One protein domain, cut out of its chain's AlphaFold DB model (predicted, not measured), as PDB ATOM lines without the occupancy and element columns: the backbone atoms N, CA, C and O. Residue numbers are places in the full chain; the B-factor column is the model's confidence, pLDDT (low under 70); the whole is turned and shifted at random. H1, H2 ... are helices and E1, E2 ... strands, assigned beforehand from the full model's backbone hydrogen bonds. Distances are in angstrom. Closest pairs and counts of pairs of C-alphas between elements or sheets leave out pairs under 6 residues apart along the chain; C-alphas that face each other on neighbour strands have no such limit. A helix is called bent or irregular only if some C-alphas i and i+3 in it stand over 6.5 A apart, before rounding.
ATOM      1  N   PRO A  40     -16.669  15.999   4.827       97.81
ATOM      2  CA  PRO A  40     -17.394  14.842   4.292       97.81
ATOM      3  C   PRO A  40     -16.562  13.939   3.373       97.81
ATOM      4  O   PRO A  40     -16.657  12.713   3.420       97.81
ATOM      5  N   MET A  41     -15.679  14.521   2.560       97.81
ATOM      6  CA  MET A  41     -14.850  13.770   1.618       97.81
ATOM      7  C   MET A  41     -13.723  12.971   2.298       97.81
ATOM      8  O   MET A  41     -13.210  12.040   1.674       97.81
ATOM      9  N   HIS A  42     -13.367  13.248   3.562       98.06
ATOM     10  CA  HIS A  42     -12.461  12.397   4.359       98.06
ATOM     11  C   HIS A  42     -13.129  11.086   4.799       98.06
ATOM     12  O   HIS A  42     -12.433  10.114   5.092       98.06
ATOM     13  N   CYS A  43     -14.464  11.031   4.774       97.19
ATOM     14  CA  CYS A  43     -15.262   9.813   4.941       97.19
ATOM     15  C   CYS A  43     -15.912   9.376   3.610       97.19
ATOM     16  O   CYS A  43     -16.948   8.716   3.592       97.19
ATOM     17  N   GLY A  44     -15.302   9.770   2.484       95.19
ATOM     18  CA  GLY A  44     -15.778   9.490   1.134       95.19
ATOM     19  C   GLY A  44     -15.467   8.075   0.628       95.19
ATOM     20  O   GLY A  44     -15.019   7.186   1.354       95.19
ATOM     21  N   ARG A  45     -15.703   7.851  -0.668       96.44
ATOM     22  CA  ARG A  45     -15.589   6.523  -1.284       96.44
ATOM     23  C   ARG A  45     -14.125   6.115  -1.436       96.44
ATOM     24  O   ARG A  45     -13.272   6.885  -1.863       96.44
ATOM     25  N   THR A  46     -13.830   4.848  -1.171       96.56
ATOM     26  CA  THR A  46     -12.475   4.307  -1.361       96.56
ATOM     27  C   THR A  46     -12.074   4.243  -2.835       96.56
ATOM     28  O   THR A  46     -10.911   4.471  -3.160       96.56
ATOM     29  N   ALA A  47     -13.031   3.975  -3.731       97.25
ATOM     30  CA  ALA A  47     -12.794   3.795  -5.167       97.25
ATOM     31  C   ALA A  47     -12.236   5.045  -5.872       97.25
ATOM     32  O   ALA A  47     -11.541   4.911  -6.876       97.25
ATOM     33  N   ASP A  48     -12.525   6.238  -5.350       97.62
ATOM     34  CA  ASP A  48     -12.075   7.523  -5.898       97.62
ATOM     35  C   ASP A  48     -11.151   8.297  -4.942       97.62
ATOM     36  O   ASP A  48     -10.858   9.479  -5.153       97.62
ATOM     37  N   LEU A  49     -10.660   7.609  -3.902       97.50
ATOM     38  CA  LEU A  49      -9.800   8.166  -2.859       97.50
ATOM     39  C   LEU A  49     -10.436   9.400  -2.191       97.50
ATOM     40  O   LEU A  49      -9.782  10.433  -2.030       97.50
ATOM     41  N   GLY A  50     -11.727   9.316  -1.857       97.31
ATOM     42  CA  GLY A  50     -12.488  10.425  -1.283       97.31
ATOM     43  C   GLY A  50     -12.659  11.578  -2.270       97.31
ATOM     44  O   GLY A  50     -12.501  12.736  -1.900       97.31
ATOM     45  N   GLY A  51     -12.909  11.280  -3.546       98.06
ATOM     46  CA  GLY A  51     -13.065  12.259  -4.622       98.06
ATOM     47  C   GLY A  51     -11.763  12.888  -5.133       98.06
ATOM     48  O   GLY A  51     -11.816  13.827  -5.931       98.06
ATOM     49  N   ASN A  52     -10.591  12.400  -4.718       98.50
ATOM     50  CA  ASN A  52      -9.303  12.907  -5.207       98.50
ATOM     51  C   ASN A  52      -9.063  12.578  -6.685       98.50
ATOM     52  O   ASN A  52      -8.398  13.347  -7.386       98.50
ATOM     53  N   THR A  53      -9.604  11.459  -7.176       98.31
ATOM     54  CA  THR A  53      -9.456  11.052  -8.583       98.31
ATOM     55  C   THR A  53     -10.540  11.625  -9.497       98.31
ATOM     56  O   THR A  53     -10.415  11.506 -10.718       98.31
ATOM     57  N   ILE A  54     -11.577  12.259  -8.934       98.00
ATOM     58  CA  ILE A  54     -12.645  12.919  -9.692       98.00
ATOM     59  C   ILE A  54     -12.169  14.322 -10.061       98.00
ATOM     60  O   ILE A  54     -12.239  15.250  -9.254       98.00
ATOM     61  N   LEU A  55     -11.634  14.473 -11.269       98.06
ATOM     62  CA  LEU A  55     -11.125  15.751 -11.763       98.06
ATOM     63  C   LEU A  55     -12.292  16.626 -12.206       98.06
ATOM     64  O   LEU A  55     -13.154  16.165 -12.936       98.06
ATOM     65  N   VAL A  56     -12.296  17.896 -11.819       97.12
ATOM     66  CA  VAL A  56     -13.368  18.849 -12.137       97.12
ATOM     67  C   VAL A  56     -12.786  20.213 -12.492       97.12
ATOM     68  O   VAL A  56     -11.614  20.507 -12.233       97.12
ATOM     69  N   THR A  57     -13.614  21.071 -13.075       96.19
ATOM     70  CA  THR A  57     -13.313  22.497 -13.227       96.19
ATOM     71  C   THR A  57     -14.174  23.286 -12.249       96.19
ATOM     72  O   THR A  57     -15.375  23.076 -12.172       96.19
ATOM     73  N   TRP A  58     -13.572  24.183 -11.476       94.31
ATOM     74  CA  TRP A  58     -14.270  25.081 -10.559       94.31
ATOM     75  C   TRP A  58     -14.466  26.440 -11.238       94.31
ATOM     76  O   TRP A  58     -13.479  27.104 -11.573       94.31
ATOM     77  N   TYR A  59     -15.725  26.849 -11.452       90.94
ATOM     78  CA  TYR A  59     -16.104  28.113 -12.108       90.94
ATOM     79  C   TYR A  59     -15.360  28.374 -13.430       90.94
ATOM     80  O   TYR A  59     -14.719  29.417 -13.583       90.94
ATOM     81  N   SER A  60     -15.379  27.402 -14.351       86.25
ATOM     82  CA  SER A  60     -14.757  27.457 -15.691       86.25
ATOM     83  C   SER A  60     -13.248  27.729 -15.760       86.25
ATOM     84  O   SER A  60     -12.678  27.733 -16.848       86.25
ATOM     85  N   THR A  61     -12.566  27.966 -14.639       83.62
ATOM     86  CA  THR A  61     -11.229  28.587 -14.648       83.62
ATOM     87  C   THR A  61     -10.184  27.768 -13.911       83.62
ATOM     88  O   THR A  61      -9.032  27.719 -14.342       83.62
ATOM     89  N   ALA A  62     -10.558  27.087 -12.829       90.62
ATOM     90  CA  ALA A  62      -9.612  26.345 -12.006       90.62
ATOM     91  C   ALA A  62      -9.822  24.833 -12.140       90.62
ATOM     92  O   ALA A  62     -10.781  24.285 -11.602       90.62
ATOM     93  N   LYS A  63      -8.893  24.144 -12.811       95.06
ATOM     94  CA  LYS A  63      -8.826  22.675 -12.779       95.06
ATOM     95  C   LYS A  63      -8.429  22.211 -11.376       95.06
ATOM     96  O   LYS A  63      -7.483  22.740 -10.795       95.06
ATOM     97  N   THR A  64      -9.156  21.243 -10.835       96.50
ATOM     98  CA  THR A  64      -8.973  20.702  -9.480       96.50
ATOM     99  C   THR A  64      -9.546  19.278  -9.419       96.50
ATOM    100  O   THR A  64      -9.880  18.704 -10.455       96.50
ATOM    101  N   ASN A  65      -9.667  18.700  -8.227       97.81
ATOM    102  CA  ASN A  65     -10.484  17.512  -7.975       97.81
ATOM    103  C   ASN A  65     -11.619  17.815  -6.980       97.81
ATOM    104  O   ASN A  65     -11.608  18.870  -6.335       97.81
ATOM    105  N   LEU A  66     -12.598  16.910  -6.887       97.69
ATOM    106  CA  LEU A  66     -13.762  17.060  -6.013       97.69
ATOM    107  C   LEU A  66     -13.356  17.177  -4.537       97.69
ATOM    108  O   LEU A  66     -13.869  18.047  -3.844       97.69
ATOM    109  N   HIS A  67     -12.391  16.382  -4.074       98.31
ATOM    110  CA  HIS A  67     -11.893  16.455  -2.694       98.31
ATOM    111  C   HIS A  67     -11.438  17.875  -2.319       98.31
ATOM    112  O   HIS A  67     -11.936  18.482  -1.374       98.31
ATOM    113  N   LYS A  68     -10.580  18.468  -3.154       97.38
ATOM    114  CA  LYS A  68     -10.026  19.809  -2.955       97.38
ATOM    115  C   LYS A  68     -11.085  20.909  -3.047       97.38
ATOM    116  O   LYS A  68     -10.891  22.002  -2.507       97.38
ATOM    117  N   VAL A  69     -12.192  20.659  -3.753       96.56
ATOM    118  CA  VAL A  69     -13.329  21.589  -3.765       96.56
ATOM    119  C   VAL A  69     -13.917  21.723  -2.363       96.56
ATOM    120  O   VAL A  69     -14.132  22.854  -1.921       96.56
ATOM    121  N   TRP A  70     -14.093  20.602  -1.664       97.12
ATOM    122  CA  TRP A  70     -14.620  20.555  -0.301       97.12
ATOM    123  C   TRP A  70     -13.605  20.988   0.759       97.12
ATOM    124  O   TRP A  70     -13.989  21.726   1.660       97.12
ATOM    125  N   ASP A  71     -12.319  20.651   0.607       97.06
ATOM    126  CA  ASP A  71     -11.269  21.112   1.535       97.06
ATOM    127  C   ASP A  71     -11.165  22.637   1.618       97.06
ATOM    128  O   ASP A  71     -10.784  23.193   2.644       97.06
ATOM    129  N   ASP A  72     -11.366  23.317   0.484       95.44
ATOM    130  CA  ASP A  72     -10.804  24.655   0.312       95.44
ATOM    131  C   ASP A  72     -11.640  25.566  -0.593       95.44
ATOM    132  O   ASP A  72     -11.921  26.714  -0.248       95.44
ATOM    133  N   LYS A  73     -12.070  25.093  -1.771       95.50
ATOM    134  CA  LYS A  73     -12.665  25.990  -2.781       95.50
ATOM    135  C   LYS A  73     -14.018  26.555  -2.366       95.50
ATOM    136  O   LYS A  73     -14.275  27.728  -2.650       95.50
ATOM    137  N   VAL A  74     -14.866  25.762  -1.710       94.75
ATOM    138  CA  VAL A  74     -16.162  26.231  -1.192       94.75
ATOM    139  C   VAL A  74     -15.947  27.319  -0.135       94.75
ATOM    140  O   VAL A  74     -16.512  28.408  -0.259       94.75
ATOM    141  N   ILE A  75     -15.056  27.071   0.832       95.88
ATOM    142  CA  ILE A  75     -14.743  28.002   1.925       95.88
ATOM    143  C   ILE A  75     -14.131  29.293   1.373       95.88
ATOM    144  O   ILE A  75     -14.655  30.372   1.636       95.88
ATOM    145  N   GLN A  76     -13.091  29.209   0.532       95.81
ATOM    146  CA  GLN A  76     -12.463  30.387  -0.084       95.81
ATOM    147  C   GLN A  76     -13.458  31.224  -0.885       95.81
ATOM    148  O   GLN A  76     -13.397  32.456  -0.886       95.81
ATOM    149  N   LYS A  77     -14.382  30.570  -1.595       94.50
ATOM    150  CA  LYS A  77     -15.398  31.286  -2.362       94.50
ATOM    151  C   LYS A  77     -16.363  32.032  -1.441       94.50
ATOM    152  O   LYS A  77     -16.656  33.194  -1.723       94.50
ATOM    153  N   ALA A  78     -16.853  31.391  -0.380       96.06
ATOM    154  CA  ALA A  78     -17.733  32.026   0.597       96.06
ATOM    155  C   ALA A  78     -17.028  33.196   1.301       96.06
ATOM    156  O   ALA A  78     -17.570  34.301   1.344       96.06
ATOM    157  N   LEU A  79     -15.787  32.976   1.740       97.44
ATOM    158  CA  LEU A  79     -14.923  33.968   2.371       97.44
ATOM    159  C   LEU A  79     -14.771  35.232   1.506       97.44
ATOM    160  O   LEU A  79     -15.024  36.345   1.966       97.44
ATOM    161  N   ARG A  80     -14.463  35.067   0.215       96.00
ATOM    162  CA  ARG A  80     -14.378  36.180  -0.748       96.00
ATOM    163  C   ARG A  80     -15.714  36.873  -0.970       96.00
ATOM    164  O   ARG A  80     -15.793  38.097  -0.966       96.00
ATOM    165  N   LYS A  81     -16.766  36.087  -1.213       95.88
ATOM    166  CA  LYS A  81     -18.067  36.600  -1.660       95.88
ATOM    167  C   LYS A  81     -18.811  37.354  -0.560       95.88
ATOM    168  O   LYS A  81     -19.432  38.370  -0.855       95.88
ATOM    169  N   PHE A  82     -18.780  36.846   0.668       96.75
ATOM    170  CA  PHE A  82     -19.619  37.345   1.760       96.75
ATOM    171  C   PHE A  82     -18.832  38.094   2.834       96.75
ATOM    172  O   PHE A  82     -19.396  38.960   3.495       96.75
ATOM    173  N   TYR A  83     -17.533  37.816   2.968       97.25
ATOM    174  CA  TYR A  83     -16.731  38.288   4.098       97.25
ATOM    175  C   TYR A  83     -15.500  39.104   3.685       97.25
ATOM    176  O   TYR A  83     -14.696  39.461   4.534       97.25
ATOM    177  N   LYS A  84     -15.356  39.451   2.395       96.75
ATOM    178  CA  LYS A  84     -14.265  40.304   1.876       96.75
ATOM    179  C   LYS A  84     -12.864  39.797   2.252       96.75
ATOM    180  O   LYS A  84     -11.998  40.593   2.599       96.75
ATOM    181  N   ASP A  85     -12.667  38.480   2.196       97.44
ATOM    182  CA  ASP A  85     -11.413  37.816   2.587       97.44
ATOM    183  C   ASP A  85     -11.052  37.933   4.088       97.44
ATOM    184  O   ASP A  85      -9.948  37.561   4.484       97.44
ATOM    185  N   ASP A  86     -11.976  38.377   4.947       97.88
ATOM    186  CA  ASP A  86     -11.774  38.439   6.396       97.88
ATOM    187  C   ASP A  86     -12.283  37.171   7.097       97.88
ATOM    188  O   ASP A  86     -13.484  36.954   7.295       97.88
ATOM    189  N   LEU A  87     -11.330  36.330   7.505       97.31
ATOM    190  CA  LEU A  87     -11.606  35.089   8.219       97.31
ATOM    191  C   LEU A  87     -12.195  35.332   9.613       97.31
ATOM    192  O   LEU A  87     -13.030  34.544  10.048       97.31
ATOM    193  N   SER A  88     -11.804  36.411  10.301       98.25
ATOM    194  CA  SER A  88     -12.343  36.724  11.629       98.25
ATOM    195  C   SER A  88     -13.837  36.990  11.536       98.25
ATOM    196  O   SER A  88     -14.609  36.398  12.282       98.25
ATOM    197  N   THR A  89     -14.256  37.792  10.554       97.94
ATOM    198  CA  THR A  89     -15.678  38.084  10.332       97.94
ATOM    199  C   THR A  89     -16.474  36.814   9.992       97.94
ATOM    200  O   THR A  89     -17.589  36.636  10.481       97.94
ATOM    201  N   MET A  90     -15.914  35.895   9.194       98.19
ATOM    202  CA  MET A  90     -16.566  34.607   8.914       98.19
ATOM    203  C   MET A  90     -16.696  33.740  10.178       98.19
ATOM    204  O   MET A  90     -17.757  33.164  10.418       98.19
ATOM    205  N   ILE A  91     -15.645  33.672  11.003       98.00
ATOM    206  CA  ILE A  91     -15.662  32.958  12.288       98.00
ATOM    207  C   ILE A  91     -16.718  33.556  13.221       98.00
ATOM    208  O   ILE A  91     -17.478  32.810  13.836       98.00
ATOM    209  N   ASP A  92     -16.794  34.882  13.315       98.00
ATOM    210  CA  ASP A  92     -17.751  35.566  14.182       98.00
ATOM    211  C   ASP A  92     -19.196  35.339  13.717       98.00
ATOM    212  O   ASP A  92     -20.073  35.105  14.544       98.00
ATOM    213  N   ALA A  93     -19.440  35.293  12.404       97.38
ATOM    214  CA  ALA A  93     -20.746  34.931  11.858       97.38
ATOM    215  C   ALA A  93     -21.150  33.481  12.194       97.38
ATOM    216  O   ALA A  93     -22.307  33.226  12.530       97.38
ATOM    217  N   ILE A  94     -20.209  32.528  12.144       96.62
ATOM    218  CA  ILE A  94     -20.464  31.135  12.550       96.62
ATOM    219  C   ILE A  94     -20.764  31.065  14.051       96.62
ATOM    220  O   ILE A  94     -21.745  30.440  14.445       96.62
ATOM    221  N   LYS A  95     -19.966  31.742  14.886       96.94
ATOM    222  CA  LYS A  95     -20.200  31.816  16.337       96.94
ATOM    223  C   LYS A  95     -21.563  32.413  16.670       96.94
ATOM    224  O   LYS A  95     -22.241  31.891  17.547       96.94
ATOM    225  N   LEU A  96     -21.973  33.462  15.959       96.44
ATOM    226  CA  LEU A  96     -23.288  34.068  16.137       96.44
ATOM    227  C   LEU A  96     -24.406  33.063  15.830       96.44
ATOM    228  O   LEU A  96     -25.319  32.900  16.635       96.44
ATOM    229  N   ASN A  97     -24.301  32.324  14.721       95.69
ATOM    230  CA  ASN A  97     -25.270  31.277  14.393       95.69
ATOM    231  C   ASN A  97     -25.310  30.159  15.443       95.69
ATOM    232  O   ASN A  97     -26.404  29.708  15.765       95.69
ATOM    233  N   LEU A  98     -24.170  29.750  16.015       94.19
ATOM    234  CA  LEU A  98     -24.135  28.772  17.115       94.19
ATOM    235  C   LEU A  98     -24.931  29.247  18.337       94.19
ATOM    236  O   LEU A  98     -25.608  28.452  18.977       94.19
ATOM    237  N   THR A  99     -24.872  30.542  18.654       92.12
ATOM    238  CA  THR A  99     -25.602  31.114  19.797       92.12
ATOM    239  C   THR A  99     -27.058  31.454  19.495       92.12
ATOM    240  O   THR A  99     -27.867  31.528  20.416       92.12
ATOM    241  N   GLU A 100     -27.396  31.668  18.225       92.94
ATOM    242  CA  GLU A 100     -28.737  32.046  17.785       92.94
ATOM    243  C   GLU A 100     -29.399  30.873  17.049       92.94
ATOM    244  O   GLU A 100     -30.021  30.009  17.672       92.94
ATOM    245  N   ASN A 101     -29.229  30.823  15.728       93.31
ATOM    246  CA  ASN A 101     -29.966  29.950  14.816       93.31
ATOM    247  C   ASN A 101     -29.783  28.444  15.062       93.31
ATOM    248  O   ASN A 101     -30.699  27.690  14.760       93.31
ATOM    249  N   TRP A 102     -28.631  28.014  15.576       95.06
ATOM    250  CA  TRP A 102     -28.279  26.602  15.799       95.06
ATOM    251  C   TRP A 102     -28.136  26.250  17.280       95.06
ATOM    252  O   TRP A 102     -27.557  25.226  17.632       95.06
ATOM    253  N   SER A 103     -28.629  27.110  18.171       90.25
ATOM    254  CA  SER A 103     -28.463  26.941  19.620       90.25
ATOM    255  C   SER A 103     -29.096  25.655  20.164       90.25
ATOM    256  O   SER A 103     -28.641  25.109  21.170       90.25
ATOM    257  N   THR A 104     -30.137  25.131  19.509       90.62
ATOM    258  CA  THR A 104     -30.767  23.866  19.919       90.62
ATOM    259  C   THR A 104     -29.948  22.663  19.449       90.62
ATOM    260  O   THR A 104     -29.793  21.689  20.187       90.62
ATOM    261  N   GLU A 105     -29.404  22.738  18.241       91.56
ATOM    262  CA  GLU A 105     -28.581  21.719  17.602       91.56
ATOM    263  C   GLU A 105     -27.199  21.615  18.252       91.56
ATOM    264  O   GLU A 105     -26.708  20.509  18.460       91.56
ATOM    265  N   GLU A 106     -26.605  22.739  18.656       92.19
ATOM    266  CA  GLU A 106     -25.292  22.785  19.310       92.19
ATOM    267  C   GLU A 106     -25.248  21.898  20.561       92.19
ATOM    268  O   GLU A 106     -24.331  21.088  20.715       92.19
ATOM    269  N   ASN A 107     -26.308  21.925  21.376       87.75
ATOM    270  CA  ASN A 107     -26.434  21.050  22.543       87.75
ATOM    271  C   ASN A 107     -26.403  19.558  22.163       87.75
ATOM    272  O   ASN A 107     -25.900  18.725  22.919       87.75
ATOM    273  N   GLN A 108     -26.941  19.202  20.994       90.19
ATOM    274  CA  GLN A 108     -26.948  17.825  20.495       90.19
ATOM    275  C   GLN A 108     -25.591  17.411  19.914       90.19
ATOM    276  O   GLN A 108     -25.242  16.230  19.994       90.19
ATOM    277  N   TRP A 109     -24.838  18.357  19.345       92.19
ATOM    278  CA  TRP A 109     -23.475  18.140  18.847       92.19
ATOM    279  C   TRP A 109     -22.482  17.958  19.999       92.19
ATOM    280  O   TRP A 109     -21.634  17.066  19.955       92.19
ATOM    281  N   ALA A 110     -22.624  18.758  21.060       89.38
ATOM    282  CA  ALA A 110     -21.800  18.672  22.264       89.38
ATOM    283  C   ALA A 110     -22.083  17.407  23.096       89.38
ATOM    284  O   ALA A 110     -21.217  16.934  23.838       89.38
ATOM    285  N   ALA A 111     -23.290  16.843  22.987       89.56
ATOM    286  CA  ALA A 111     -23.675  15.644  23.716       89.56
ATOM    287  C   ALA A 111     -22.894  14.406  23.235       89.56
ATOM    288  O   ALA A 111     -23.189  13.819  22.192       89.56
ATOM    289  N   CYS A 112     -21.948  13.953  24.060       89.38
ATOM    290  CA  CYS A 112     -21.275  12.667  23.913       89.38
ATOM    291  C   CYS A 112     -21.526  11.810  25.162       89.38
ATOM    292  O   CYS A 112     -21.123  12.162  26.269       89.38
ATOM    293  N   SER A 113     -22.262  10.709  24.999       76.81
ATOM    294  CA  SER A 113     -22.852   9.935  26.103       76.81
ATOM    295  C   SER A 113     -21.880   8.983  26.806       76.81
ATOM    296  O   SER A 113     -22.213   8.428  27.855       76.81
ATOM    297  N   THR A 114     -20.686   8.776  26.255       74.75
ATOM    298  CA  THR A 114     -19.738   7.767  26.731       74.75
ATOM    299  C   THR A 114     -18.566   8.393  27.476       74.75
ATOM    300  O   THR A 114     -17.870   9.252  26.951       74.75
ATOM    301  N   GLN A 115     -18.298   7.918  28.696       61.97
ATOM    302  CA  GLN A 115     -17.123   8.347  29.474       61.97
ATOM    303  C   GLN A 115     -15.827   7.636  29.049       61.97
ATOM    304  O   GLN A 115     -14.739   8.098  29.369       61.97
ATOM    305  N   THR A 116     -15.941   6.500  28.357       62.41
ATOM    306  CA  THR A 116     -14.822   5.591  28.052       62.41
ATOM    307  C   THR A 116     -14.401   5.591  26.584       62.41
ATOM    308  O   THR A 116     -13.347   5.059  26.254       62.41
ATOM    309  N   THR A 117     -15.229   6.140  25.698       77.56
ATOM    310  CA  THR A 117     -15.004   6.189  24.247       77.56
ATOM    311  C   THR A 117     -15.326   7.586  23.741       77.56
ATOM    312  O   THR A 117     -16.193   8.258  24.300       77.56
ATOM    313  N   THR A 118     -14.623   8.042  22.707       92.25
ATOM    314  CA  THR A 118     -14.985   9.300  22.040       92.25
ATOM    315  C   THR A 118     -16.214   9.083  21.154       92.25
ATOM    316  O   THR A 118     -16.570   7.946  20.853       92.25
ATOM    317  N   CYS A 119     -16.838  10.166  20.694       94.44
ATOM    318  CA  CYS A 119     -17.931  10.109  19.721       94.44
ATOM    319  C   CYS A 119     -17.441  10.188  18.261       94.44
ATOM    320  O   CYS A 119     -18.203  10.559  17.373       94.44
ATOM    321  N   ALA A 120     -16.176   9.838  18.000       94.94
ATOM    322  CA  ALA A 120     -15.577   9.936  16.671       94.94
ATOM    323  C   ALA A 120     -16.295   9.098  15.601       94.94
ATOM    324  O   ALA A 120     -16.354   9.528  14.452       94.94
ATOM    325  N   ASP A 121     -16.856   7.941  15.971       94.44
ATOM    326  CA  ASP A 121     -17.650   7.114  15.054       94.44
ATOM    327  C   ASP A 121     -18.886   7.869  14.552       94.44
ATOM    328  O   ASP A 121     -19.121   7.918  13.349       94.44
ATOM    329  N   ARG A 122     -19.602   8.565  15.446       94.88
ATOM    330  CA  ARG A 122     -20.771   9.381  15.085       94.88
ATOM    331  C   ARG A 122     -20.405  10.489  14.095       94.88
ATOM    332  O   ARG A 122     -21.100  10.669  13.103       94.88
ATOM    333  N   TYR A 123     -19.308  11.211  14.336       96.38
ATOM    334  CA  TYR A 123     -18.864  12.278  13.428       96.38
ATOM    335  C   TYR A 123     -18.515  11.723  12.041       96.38
ATOM    336  O   TYR A 123     -18.832  12.326  11.018       96.38
ATOM    337  N   ALA A 124     -17.876  10.551  11.999       97.06
ATOM    338  CA  ALA A 124     -17.518   9.895  10.751       97.06
ATOM    339  C   ALA A 124     -18.743   9.355   9.995       97.06
ATOM    340  O   ALA A 124     -18.777   9.442   8.770       97.06
ATOM    341  N   GLU A 125     -19.743   8.823  10.704       96.88
ATOM    342  CA  GLU A 125     -21.025   8.395  10.129       96.88
ATOM    343  C   GLU A 125     -21.755   9.578   9.481       96.88
ATOM    344  O   GLU A 125     -22.091   9.514   8.299       96.88
ATOM    345  N   GLU A 126     -21.902  10.691  10.206       96.94
ATOM    346  CA  GLU A 126     -22.520  11.922   9.693       96.94
ATOM    347  C   GLU A 126     -21.767  12.450   8.454       96.94
ATOM    348  O   GLU A 126     -22.376  12.753   7.424       96.94
ATOM    349  N   SER A 127     -20.430  12.486   8.489       97.88
ATOM    350  CA  SER A 127     -19.612  12.867   7.331       97.88
ATOM    351  C   SER A 127     -19.760  11.913   6.146       97.88
ATOM    352  O   SER A 127     -19.810  12.367   5.002       97.88
ATOM    353  N   ALA A 128     -19.851  10.602   6.381       97.44
ATOM    354  CA  ALA A 128     -20.063   9.620   5.321       97.44
ATOM    355  C   ALA A 128     -21.435   9.808   4.651       97.44
ATOM    356  O   ALA A 128     -21.528   9.774   3.418       97.44
ATOM    357  N   GLU A 129     -22.482  10.078   5.435       97.62
ATOM    358  CA  GLU A 129     -23.815  10.405   4.926       97.62
ATOM    359  C   GLU A 129     -23.798  11.695   4.097       97.62
ATOM    360  O   GLU A 129     -24.253  11.703   2.948       97.62
ATOM    361  N   LEU A 130     -23.195  12.765   4.624       96.56
ATOM    362  CA  LEU A 130     -23.069  14.058   3.941       96.56
ATOM    363  C   LEU A 130     -22.145  14.009   2.719       96.56
ATOM    364  O   LEU A 130     -22.274  14.837   1.812       96.56
ATOM    365  N   SER A 131     -21.257  13.017   2.637       96.88
ATOM    366  CA  SER A 131     -20.443  12.797   1.443       96.88
ATOM    367  C   SER A 131     -21.306  12.381   0.251       96.88
ATOM    368  O   SER A 131     -20.994  12.736  -0.879       96.88
ATOM    369  N   CYS A 132     -22.425  11.677   0.460       95.69
ATOM    370  CA  CYS A 132     -23.243  11.166  -0.640       95.69
ATOM    371  C   CYS A 132     -23.807  12.289  -1.536       95.69
ATOM    372  O   CYS A 132     -23.580  12.224  -2.750       95.69
ATOM    373  N   PRO A 133     -24.458  13.339  -0.991       95.38
ATOM    374  CA  PRO A 133     -24.855  14.520  -1.756       95.38
ATOM    375  C   PRO A 133     -23.704  15.210  -2.495       95.38
ATOM    376  O   PRO A 133     -23.915  15.720  -3.591       95.38
ATOM    377  N   ALA A 134     -22.485  15.192  -1.944       93.38
ATOM    378  CA  ALA A 134     -21.320  15.830  -2.557       93.38
ATOM    379  C   ALA A 134     -20.925  15.227  -3.918       93.38
ATOM    380  O   ALA A 134     -20.315  15.915  -4.736       93.38
ATOM    381  N   TYR A 135     -21.285  13.964  -4.172       95.44
ATOM    382  CA  TYR A 135     -21.063  13.295  -5.460       95.44
ATOM    383  C   TYR A 135     -22.218  13.486  -6.455       95.44
ATOM    384  O   TYR A 135     -22.069  13.144  -7.629       95.44
ATOM    385  N   VAL A 136     -23.388  13.965  -6.022       94.06
ATOM    386  CA  VAL A 136     -24.581  14.028  -6.882       94.06
ATOM    387  C   VAL A 136     -24.358  15.021  -8.020       94.06
ATOM    388  O   VAL A 136     -24.069  16.192  -7.796       94.06
ATOM    389  N   GLY A 137     -24.510  14.548  -9.261       91.81
ATOM    390  CA  GLY A 137     -24.328  15.367 -10.463       91.81
ATOM    391  C   GLY A 137     -22.871  15.719 -10.783       91.81
ATOM    392  O   GLY A 137     -22.632  16.519 -11.688       91.81
ATOM    393  N   VAL A 138     -21.903  15.135 -10.068       95.12
ATOM    394  CA  VAL A 138     -20.474  15.335 -10.325       95.12
ATOM    395  C   VAL A 138     -19.907  14.124 -11.056       95.12
ATOM    396  O   VAL A 138     -19.860  13.018 -10.524       95.12
ATOM    397  N   GLU A 139     -19.428  14.357 -12.270       94.81
ATOM    398  CA  GLU A 139     -18.735  13.378 -13.097       94.81
ATOM    399  C   GLU A 139     -17.306  13.846 -13.398       94.81
ATOM    400  O   GLU A 139     -16.886  14.965 -13.079       94.81
ATOM    401  N   GLN A 140     -16.534  12.970 -14.037       96.50
ATOM    402  CA  GLN A 140     -15.196  13.317 -14.482       96.50
ATOM    403  C   GLN A 140     -15.252  14.481 -15.481       96.50
ATOM    404  O   GLN A 140     -15.951  14.438 -16.489       96.50
ATOM    405  N   TYR A 141     -14.454  15.505 -15.206       95.12
ATOM    406  CA  TYR A 141     -14.350  16.765 -15.937       95.12
ATOM    407  C   TYR A 141     -15.593  17.664 -15.879       95.12
ATOM    408  O   TYR A 141     -15.648  18.650 -16.617       95.12
ATOM    409  N   SER A 142     -16.542  17.400 -14.972       94.12
ATOM    410  CA  SER A 142     -17.662  18.311 -14.720       94.12
ATOM    411  C   SER A 142     -17.177  19.717 -14.373       94.12
ATOM    412  O   SER A 142     -16.160  19.909 -13.699       94.12
ATOM    413  N   ASN A 143     -17.933  20.716 -14.822       93.25
ATOM    414  CA  ASN A 143     -17.737  22.102 -14.425       93.25
ATOM    415  C   ASN A 143     -18.690  22.436 -13.274       93.25
ATOM    416  O   ASN A 143     -19.906  22.431 -13.440       93.25
ATOM    417  N   LEU A 144     -18.127  22.703 -12.102       90.88
ATOM    418  CA  LEU A 144     -18.861  23.054 -10.897       90.88
ATOM    419  C   LEU A 144     -19.055  24.573 -10.873       90.88
ATOM    420  O   LEU A 144     -18.224  25.329 -10.358       90.88
ATOM    421  N   GLU A 145     -20.155  25.014 -11.477       77.31
ATOM    422  CA  GLU A 145     -20.574  26.413 -11.531       77.31
ATOM    423  C   GLU A 145     -21.817  26.611 -10.675       77.31
ATOM    424  O   GLU A 145     -22.940  26.595 -11.158       77.31
TER     425      GLU A 145
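What this domain is: This is residues 40 to 145 of the 149 residues of the protein "Aspergillus nuclease S(1)" of Triticum turgidum subsp. durum (UniProt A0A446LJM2). The model is a flat, open frame of helices round an empty middle: H2, H3, H4 and H5 make its sides in turn, and a small hairpin of two strands, E1 and E2, sits at the corner where H2 begins. H1 packs on H5, and the turn at residues 113 to 118, between H4 and H5, sticks out at the far corner from the hairpin. The printed part has 106 residues, with five named helices and two named strands in the order H1 E1 E2 H2 H3 H4 H5; the sheet, E1 - E2, is antiparallel and the class is mostly helix. The whole is loose, with a radius of gyration of the C-alphas of 16.5 A, and spans 45 by 37 by 19 A.

How they stand to each other: E1, residues 55 to 58, and E2, residues 62 to 65, form a hairpin with an angle of 141 degrees between their directions; N 56 and O 64 are 2.9 A apart and N 58 and O 62 are 2.8 A apart, within hydrogen-bond range. Residues 57 to 58 of E1 also pair, parallel, with residues 143 to 144. H2, residues 66 to 83, follows E2 by a tight link; its closest C-alphas to E1 are those of Val 56 and Leu 66, 6.4 A apart. H2 is irregular, with C-alphas 71 and 74 7.6 A apart, and has a kink of 41 degrees near residue 73. With its residues 79 to 83 alone it touches residues 87 to 90 of H3, residues 87 to 99, about perpendicular at 88 degrees; the closest C-alphas are those of Tyr 83 and Met 90, 6.1 A apart. H3 and H4, residues 103 to 110, are close but not clearly touching, about perpendicular at 81 degrees, with the C-alphas of Leu 98 and Glu 106 closest at 6.5 A. H5, residues 120 to 134, is apart from H4 and from H3, but H2 and H5 are near each other, with 5 pairs of C-alphas within 10 A. H1, residues 40 to 43, touches H5, the closest C-alphas being those of Pro 40 and Ser 127, 4.2 A apart. H1 only just touches H2, with 3 pairs of C-alphas within 8 A, the closest those of Met 41 and His 67 at 5.9 A. Every O i to N i+4 pair is within hydrogen-bond range in H3, against 12 of 14 in H2, 2 of 4 in H4 and 8 of 11 in H5; H1 is too short for such a pair.

Where its parts are: E1 begins at C-alpha 55, (-11.125, 15.751, -11.763). H2 runs 23.7 A to C-alpha 83 at (-16.731, 38.288, 4.098), H3 18.6 A, H4 10.9 A, and H5 20.9 A to C-alpha 134 at (-21.320, 15.830, -2.557).

The domain as a whole: The two C-alphas farthest apart, those of Ser 60 and Gln 115, are 49.1 A apart. The printed part has no cut. The link from H1 to E1, 11 residues, is long. Mean pLDDT of the printed part is 93.9; residues 115 to 116 are under 70.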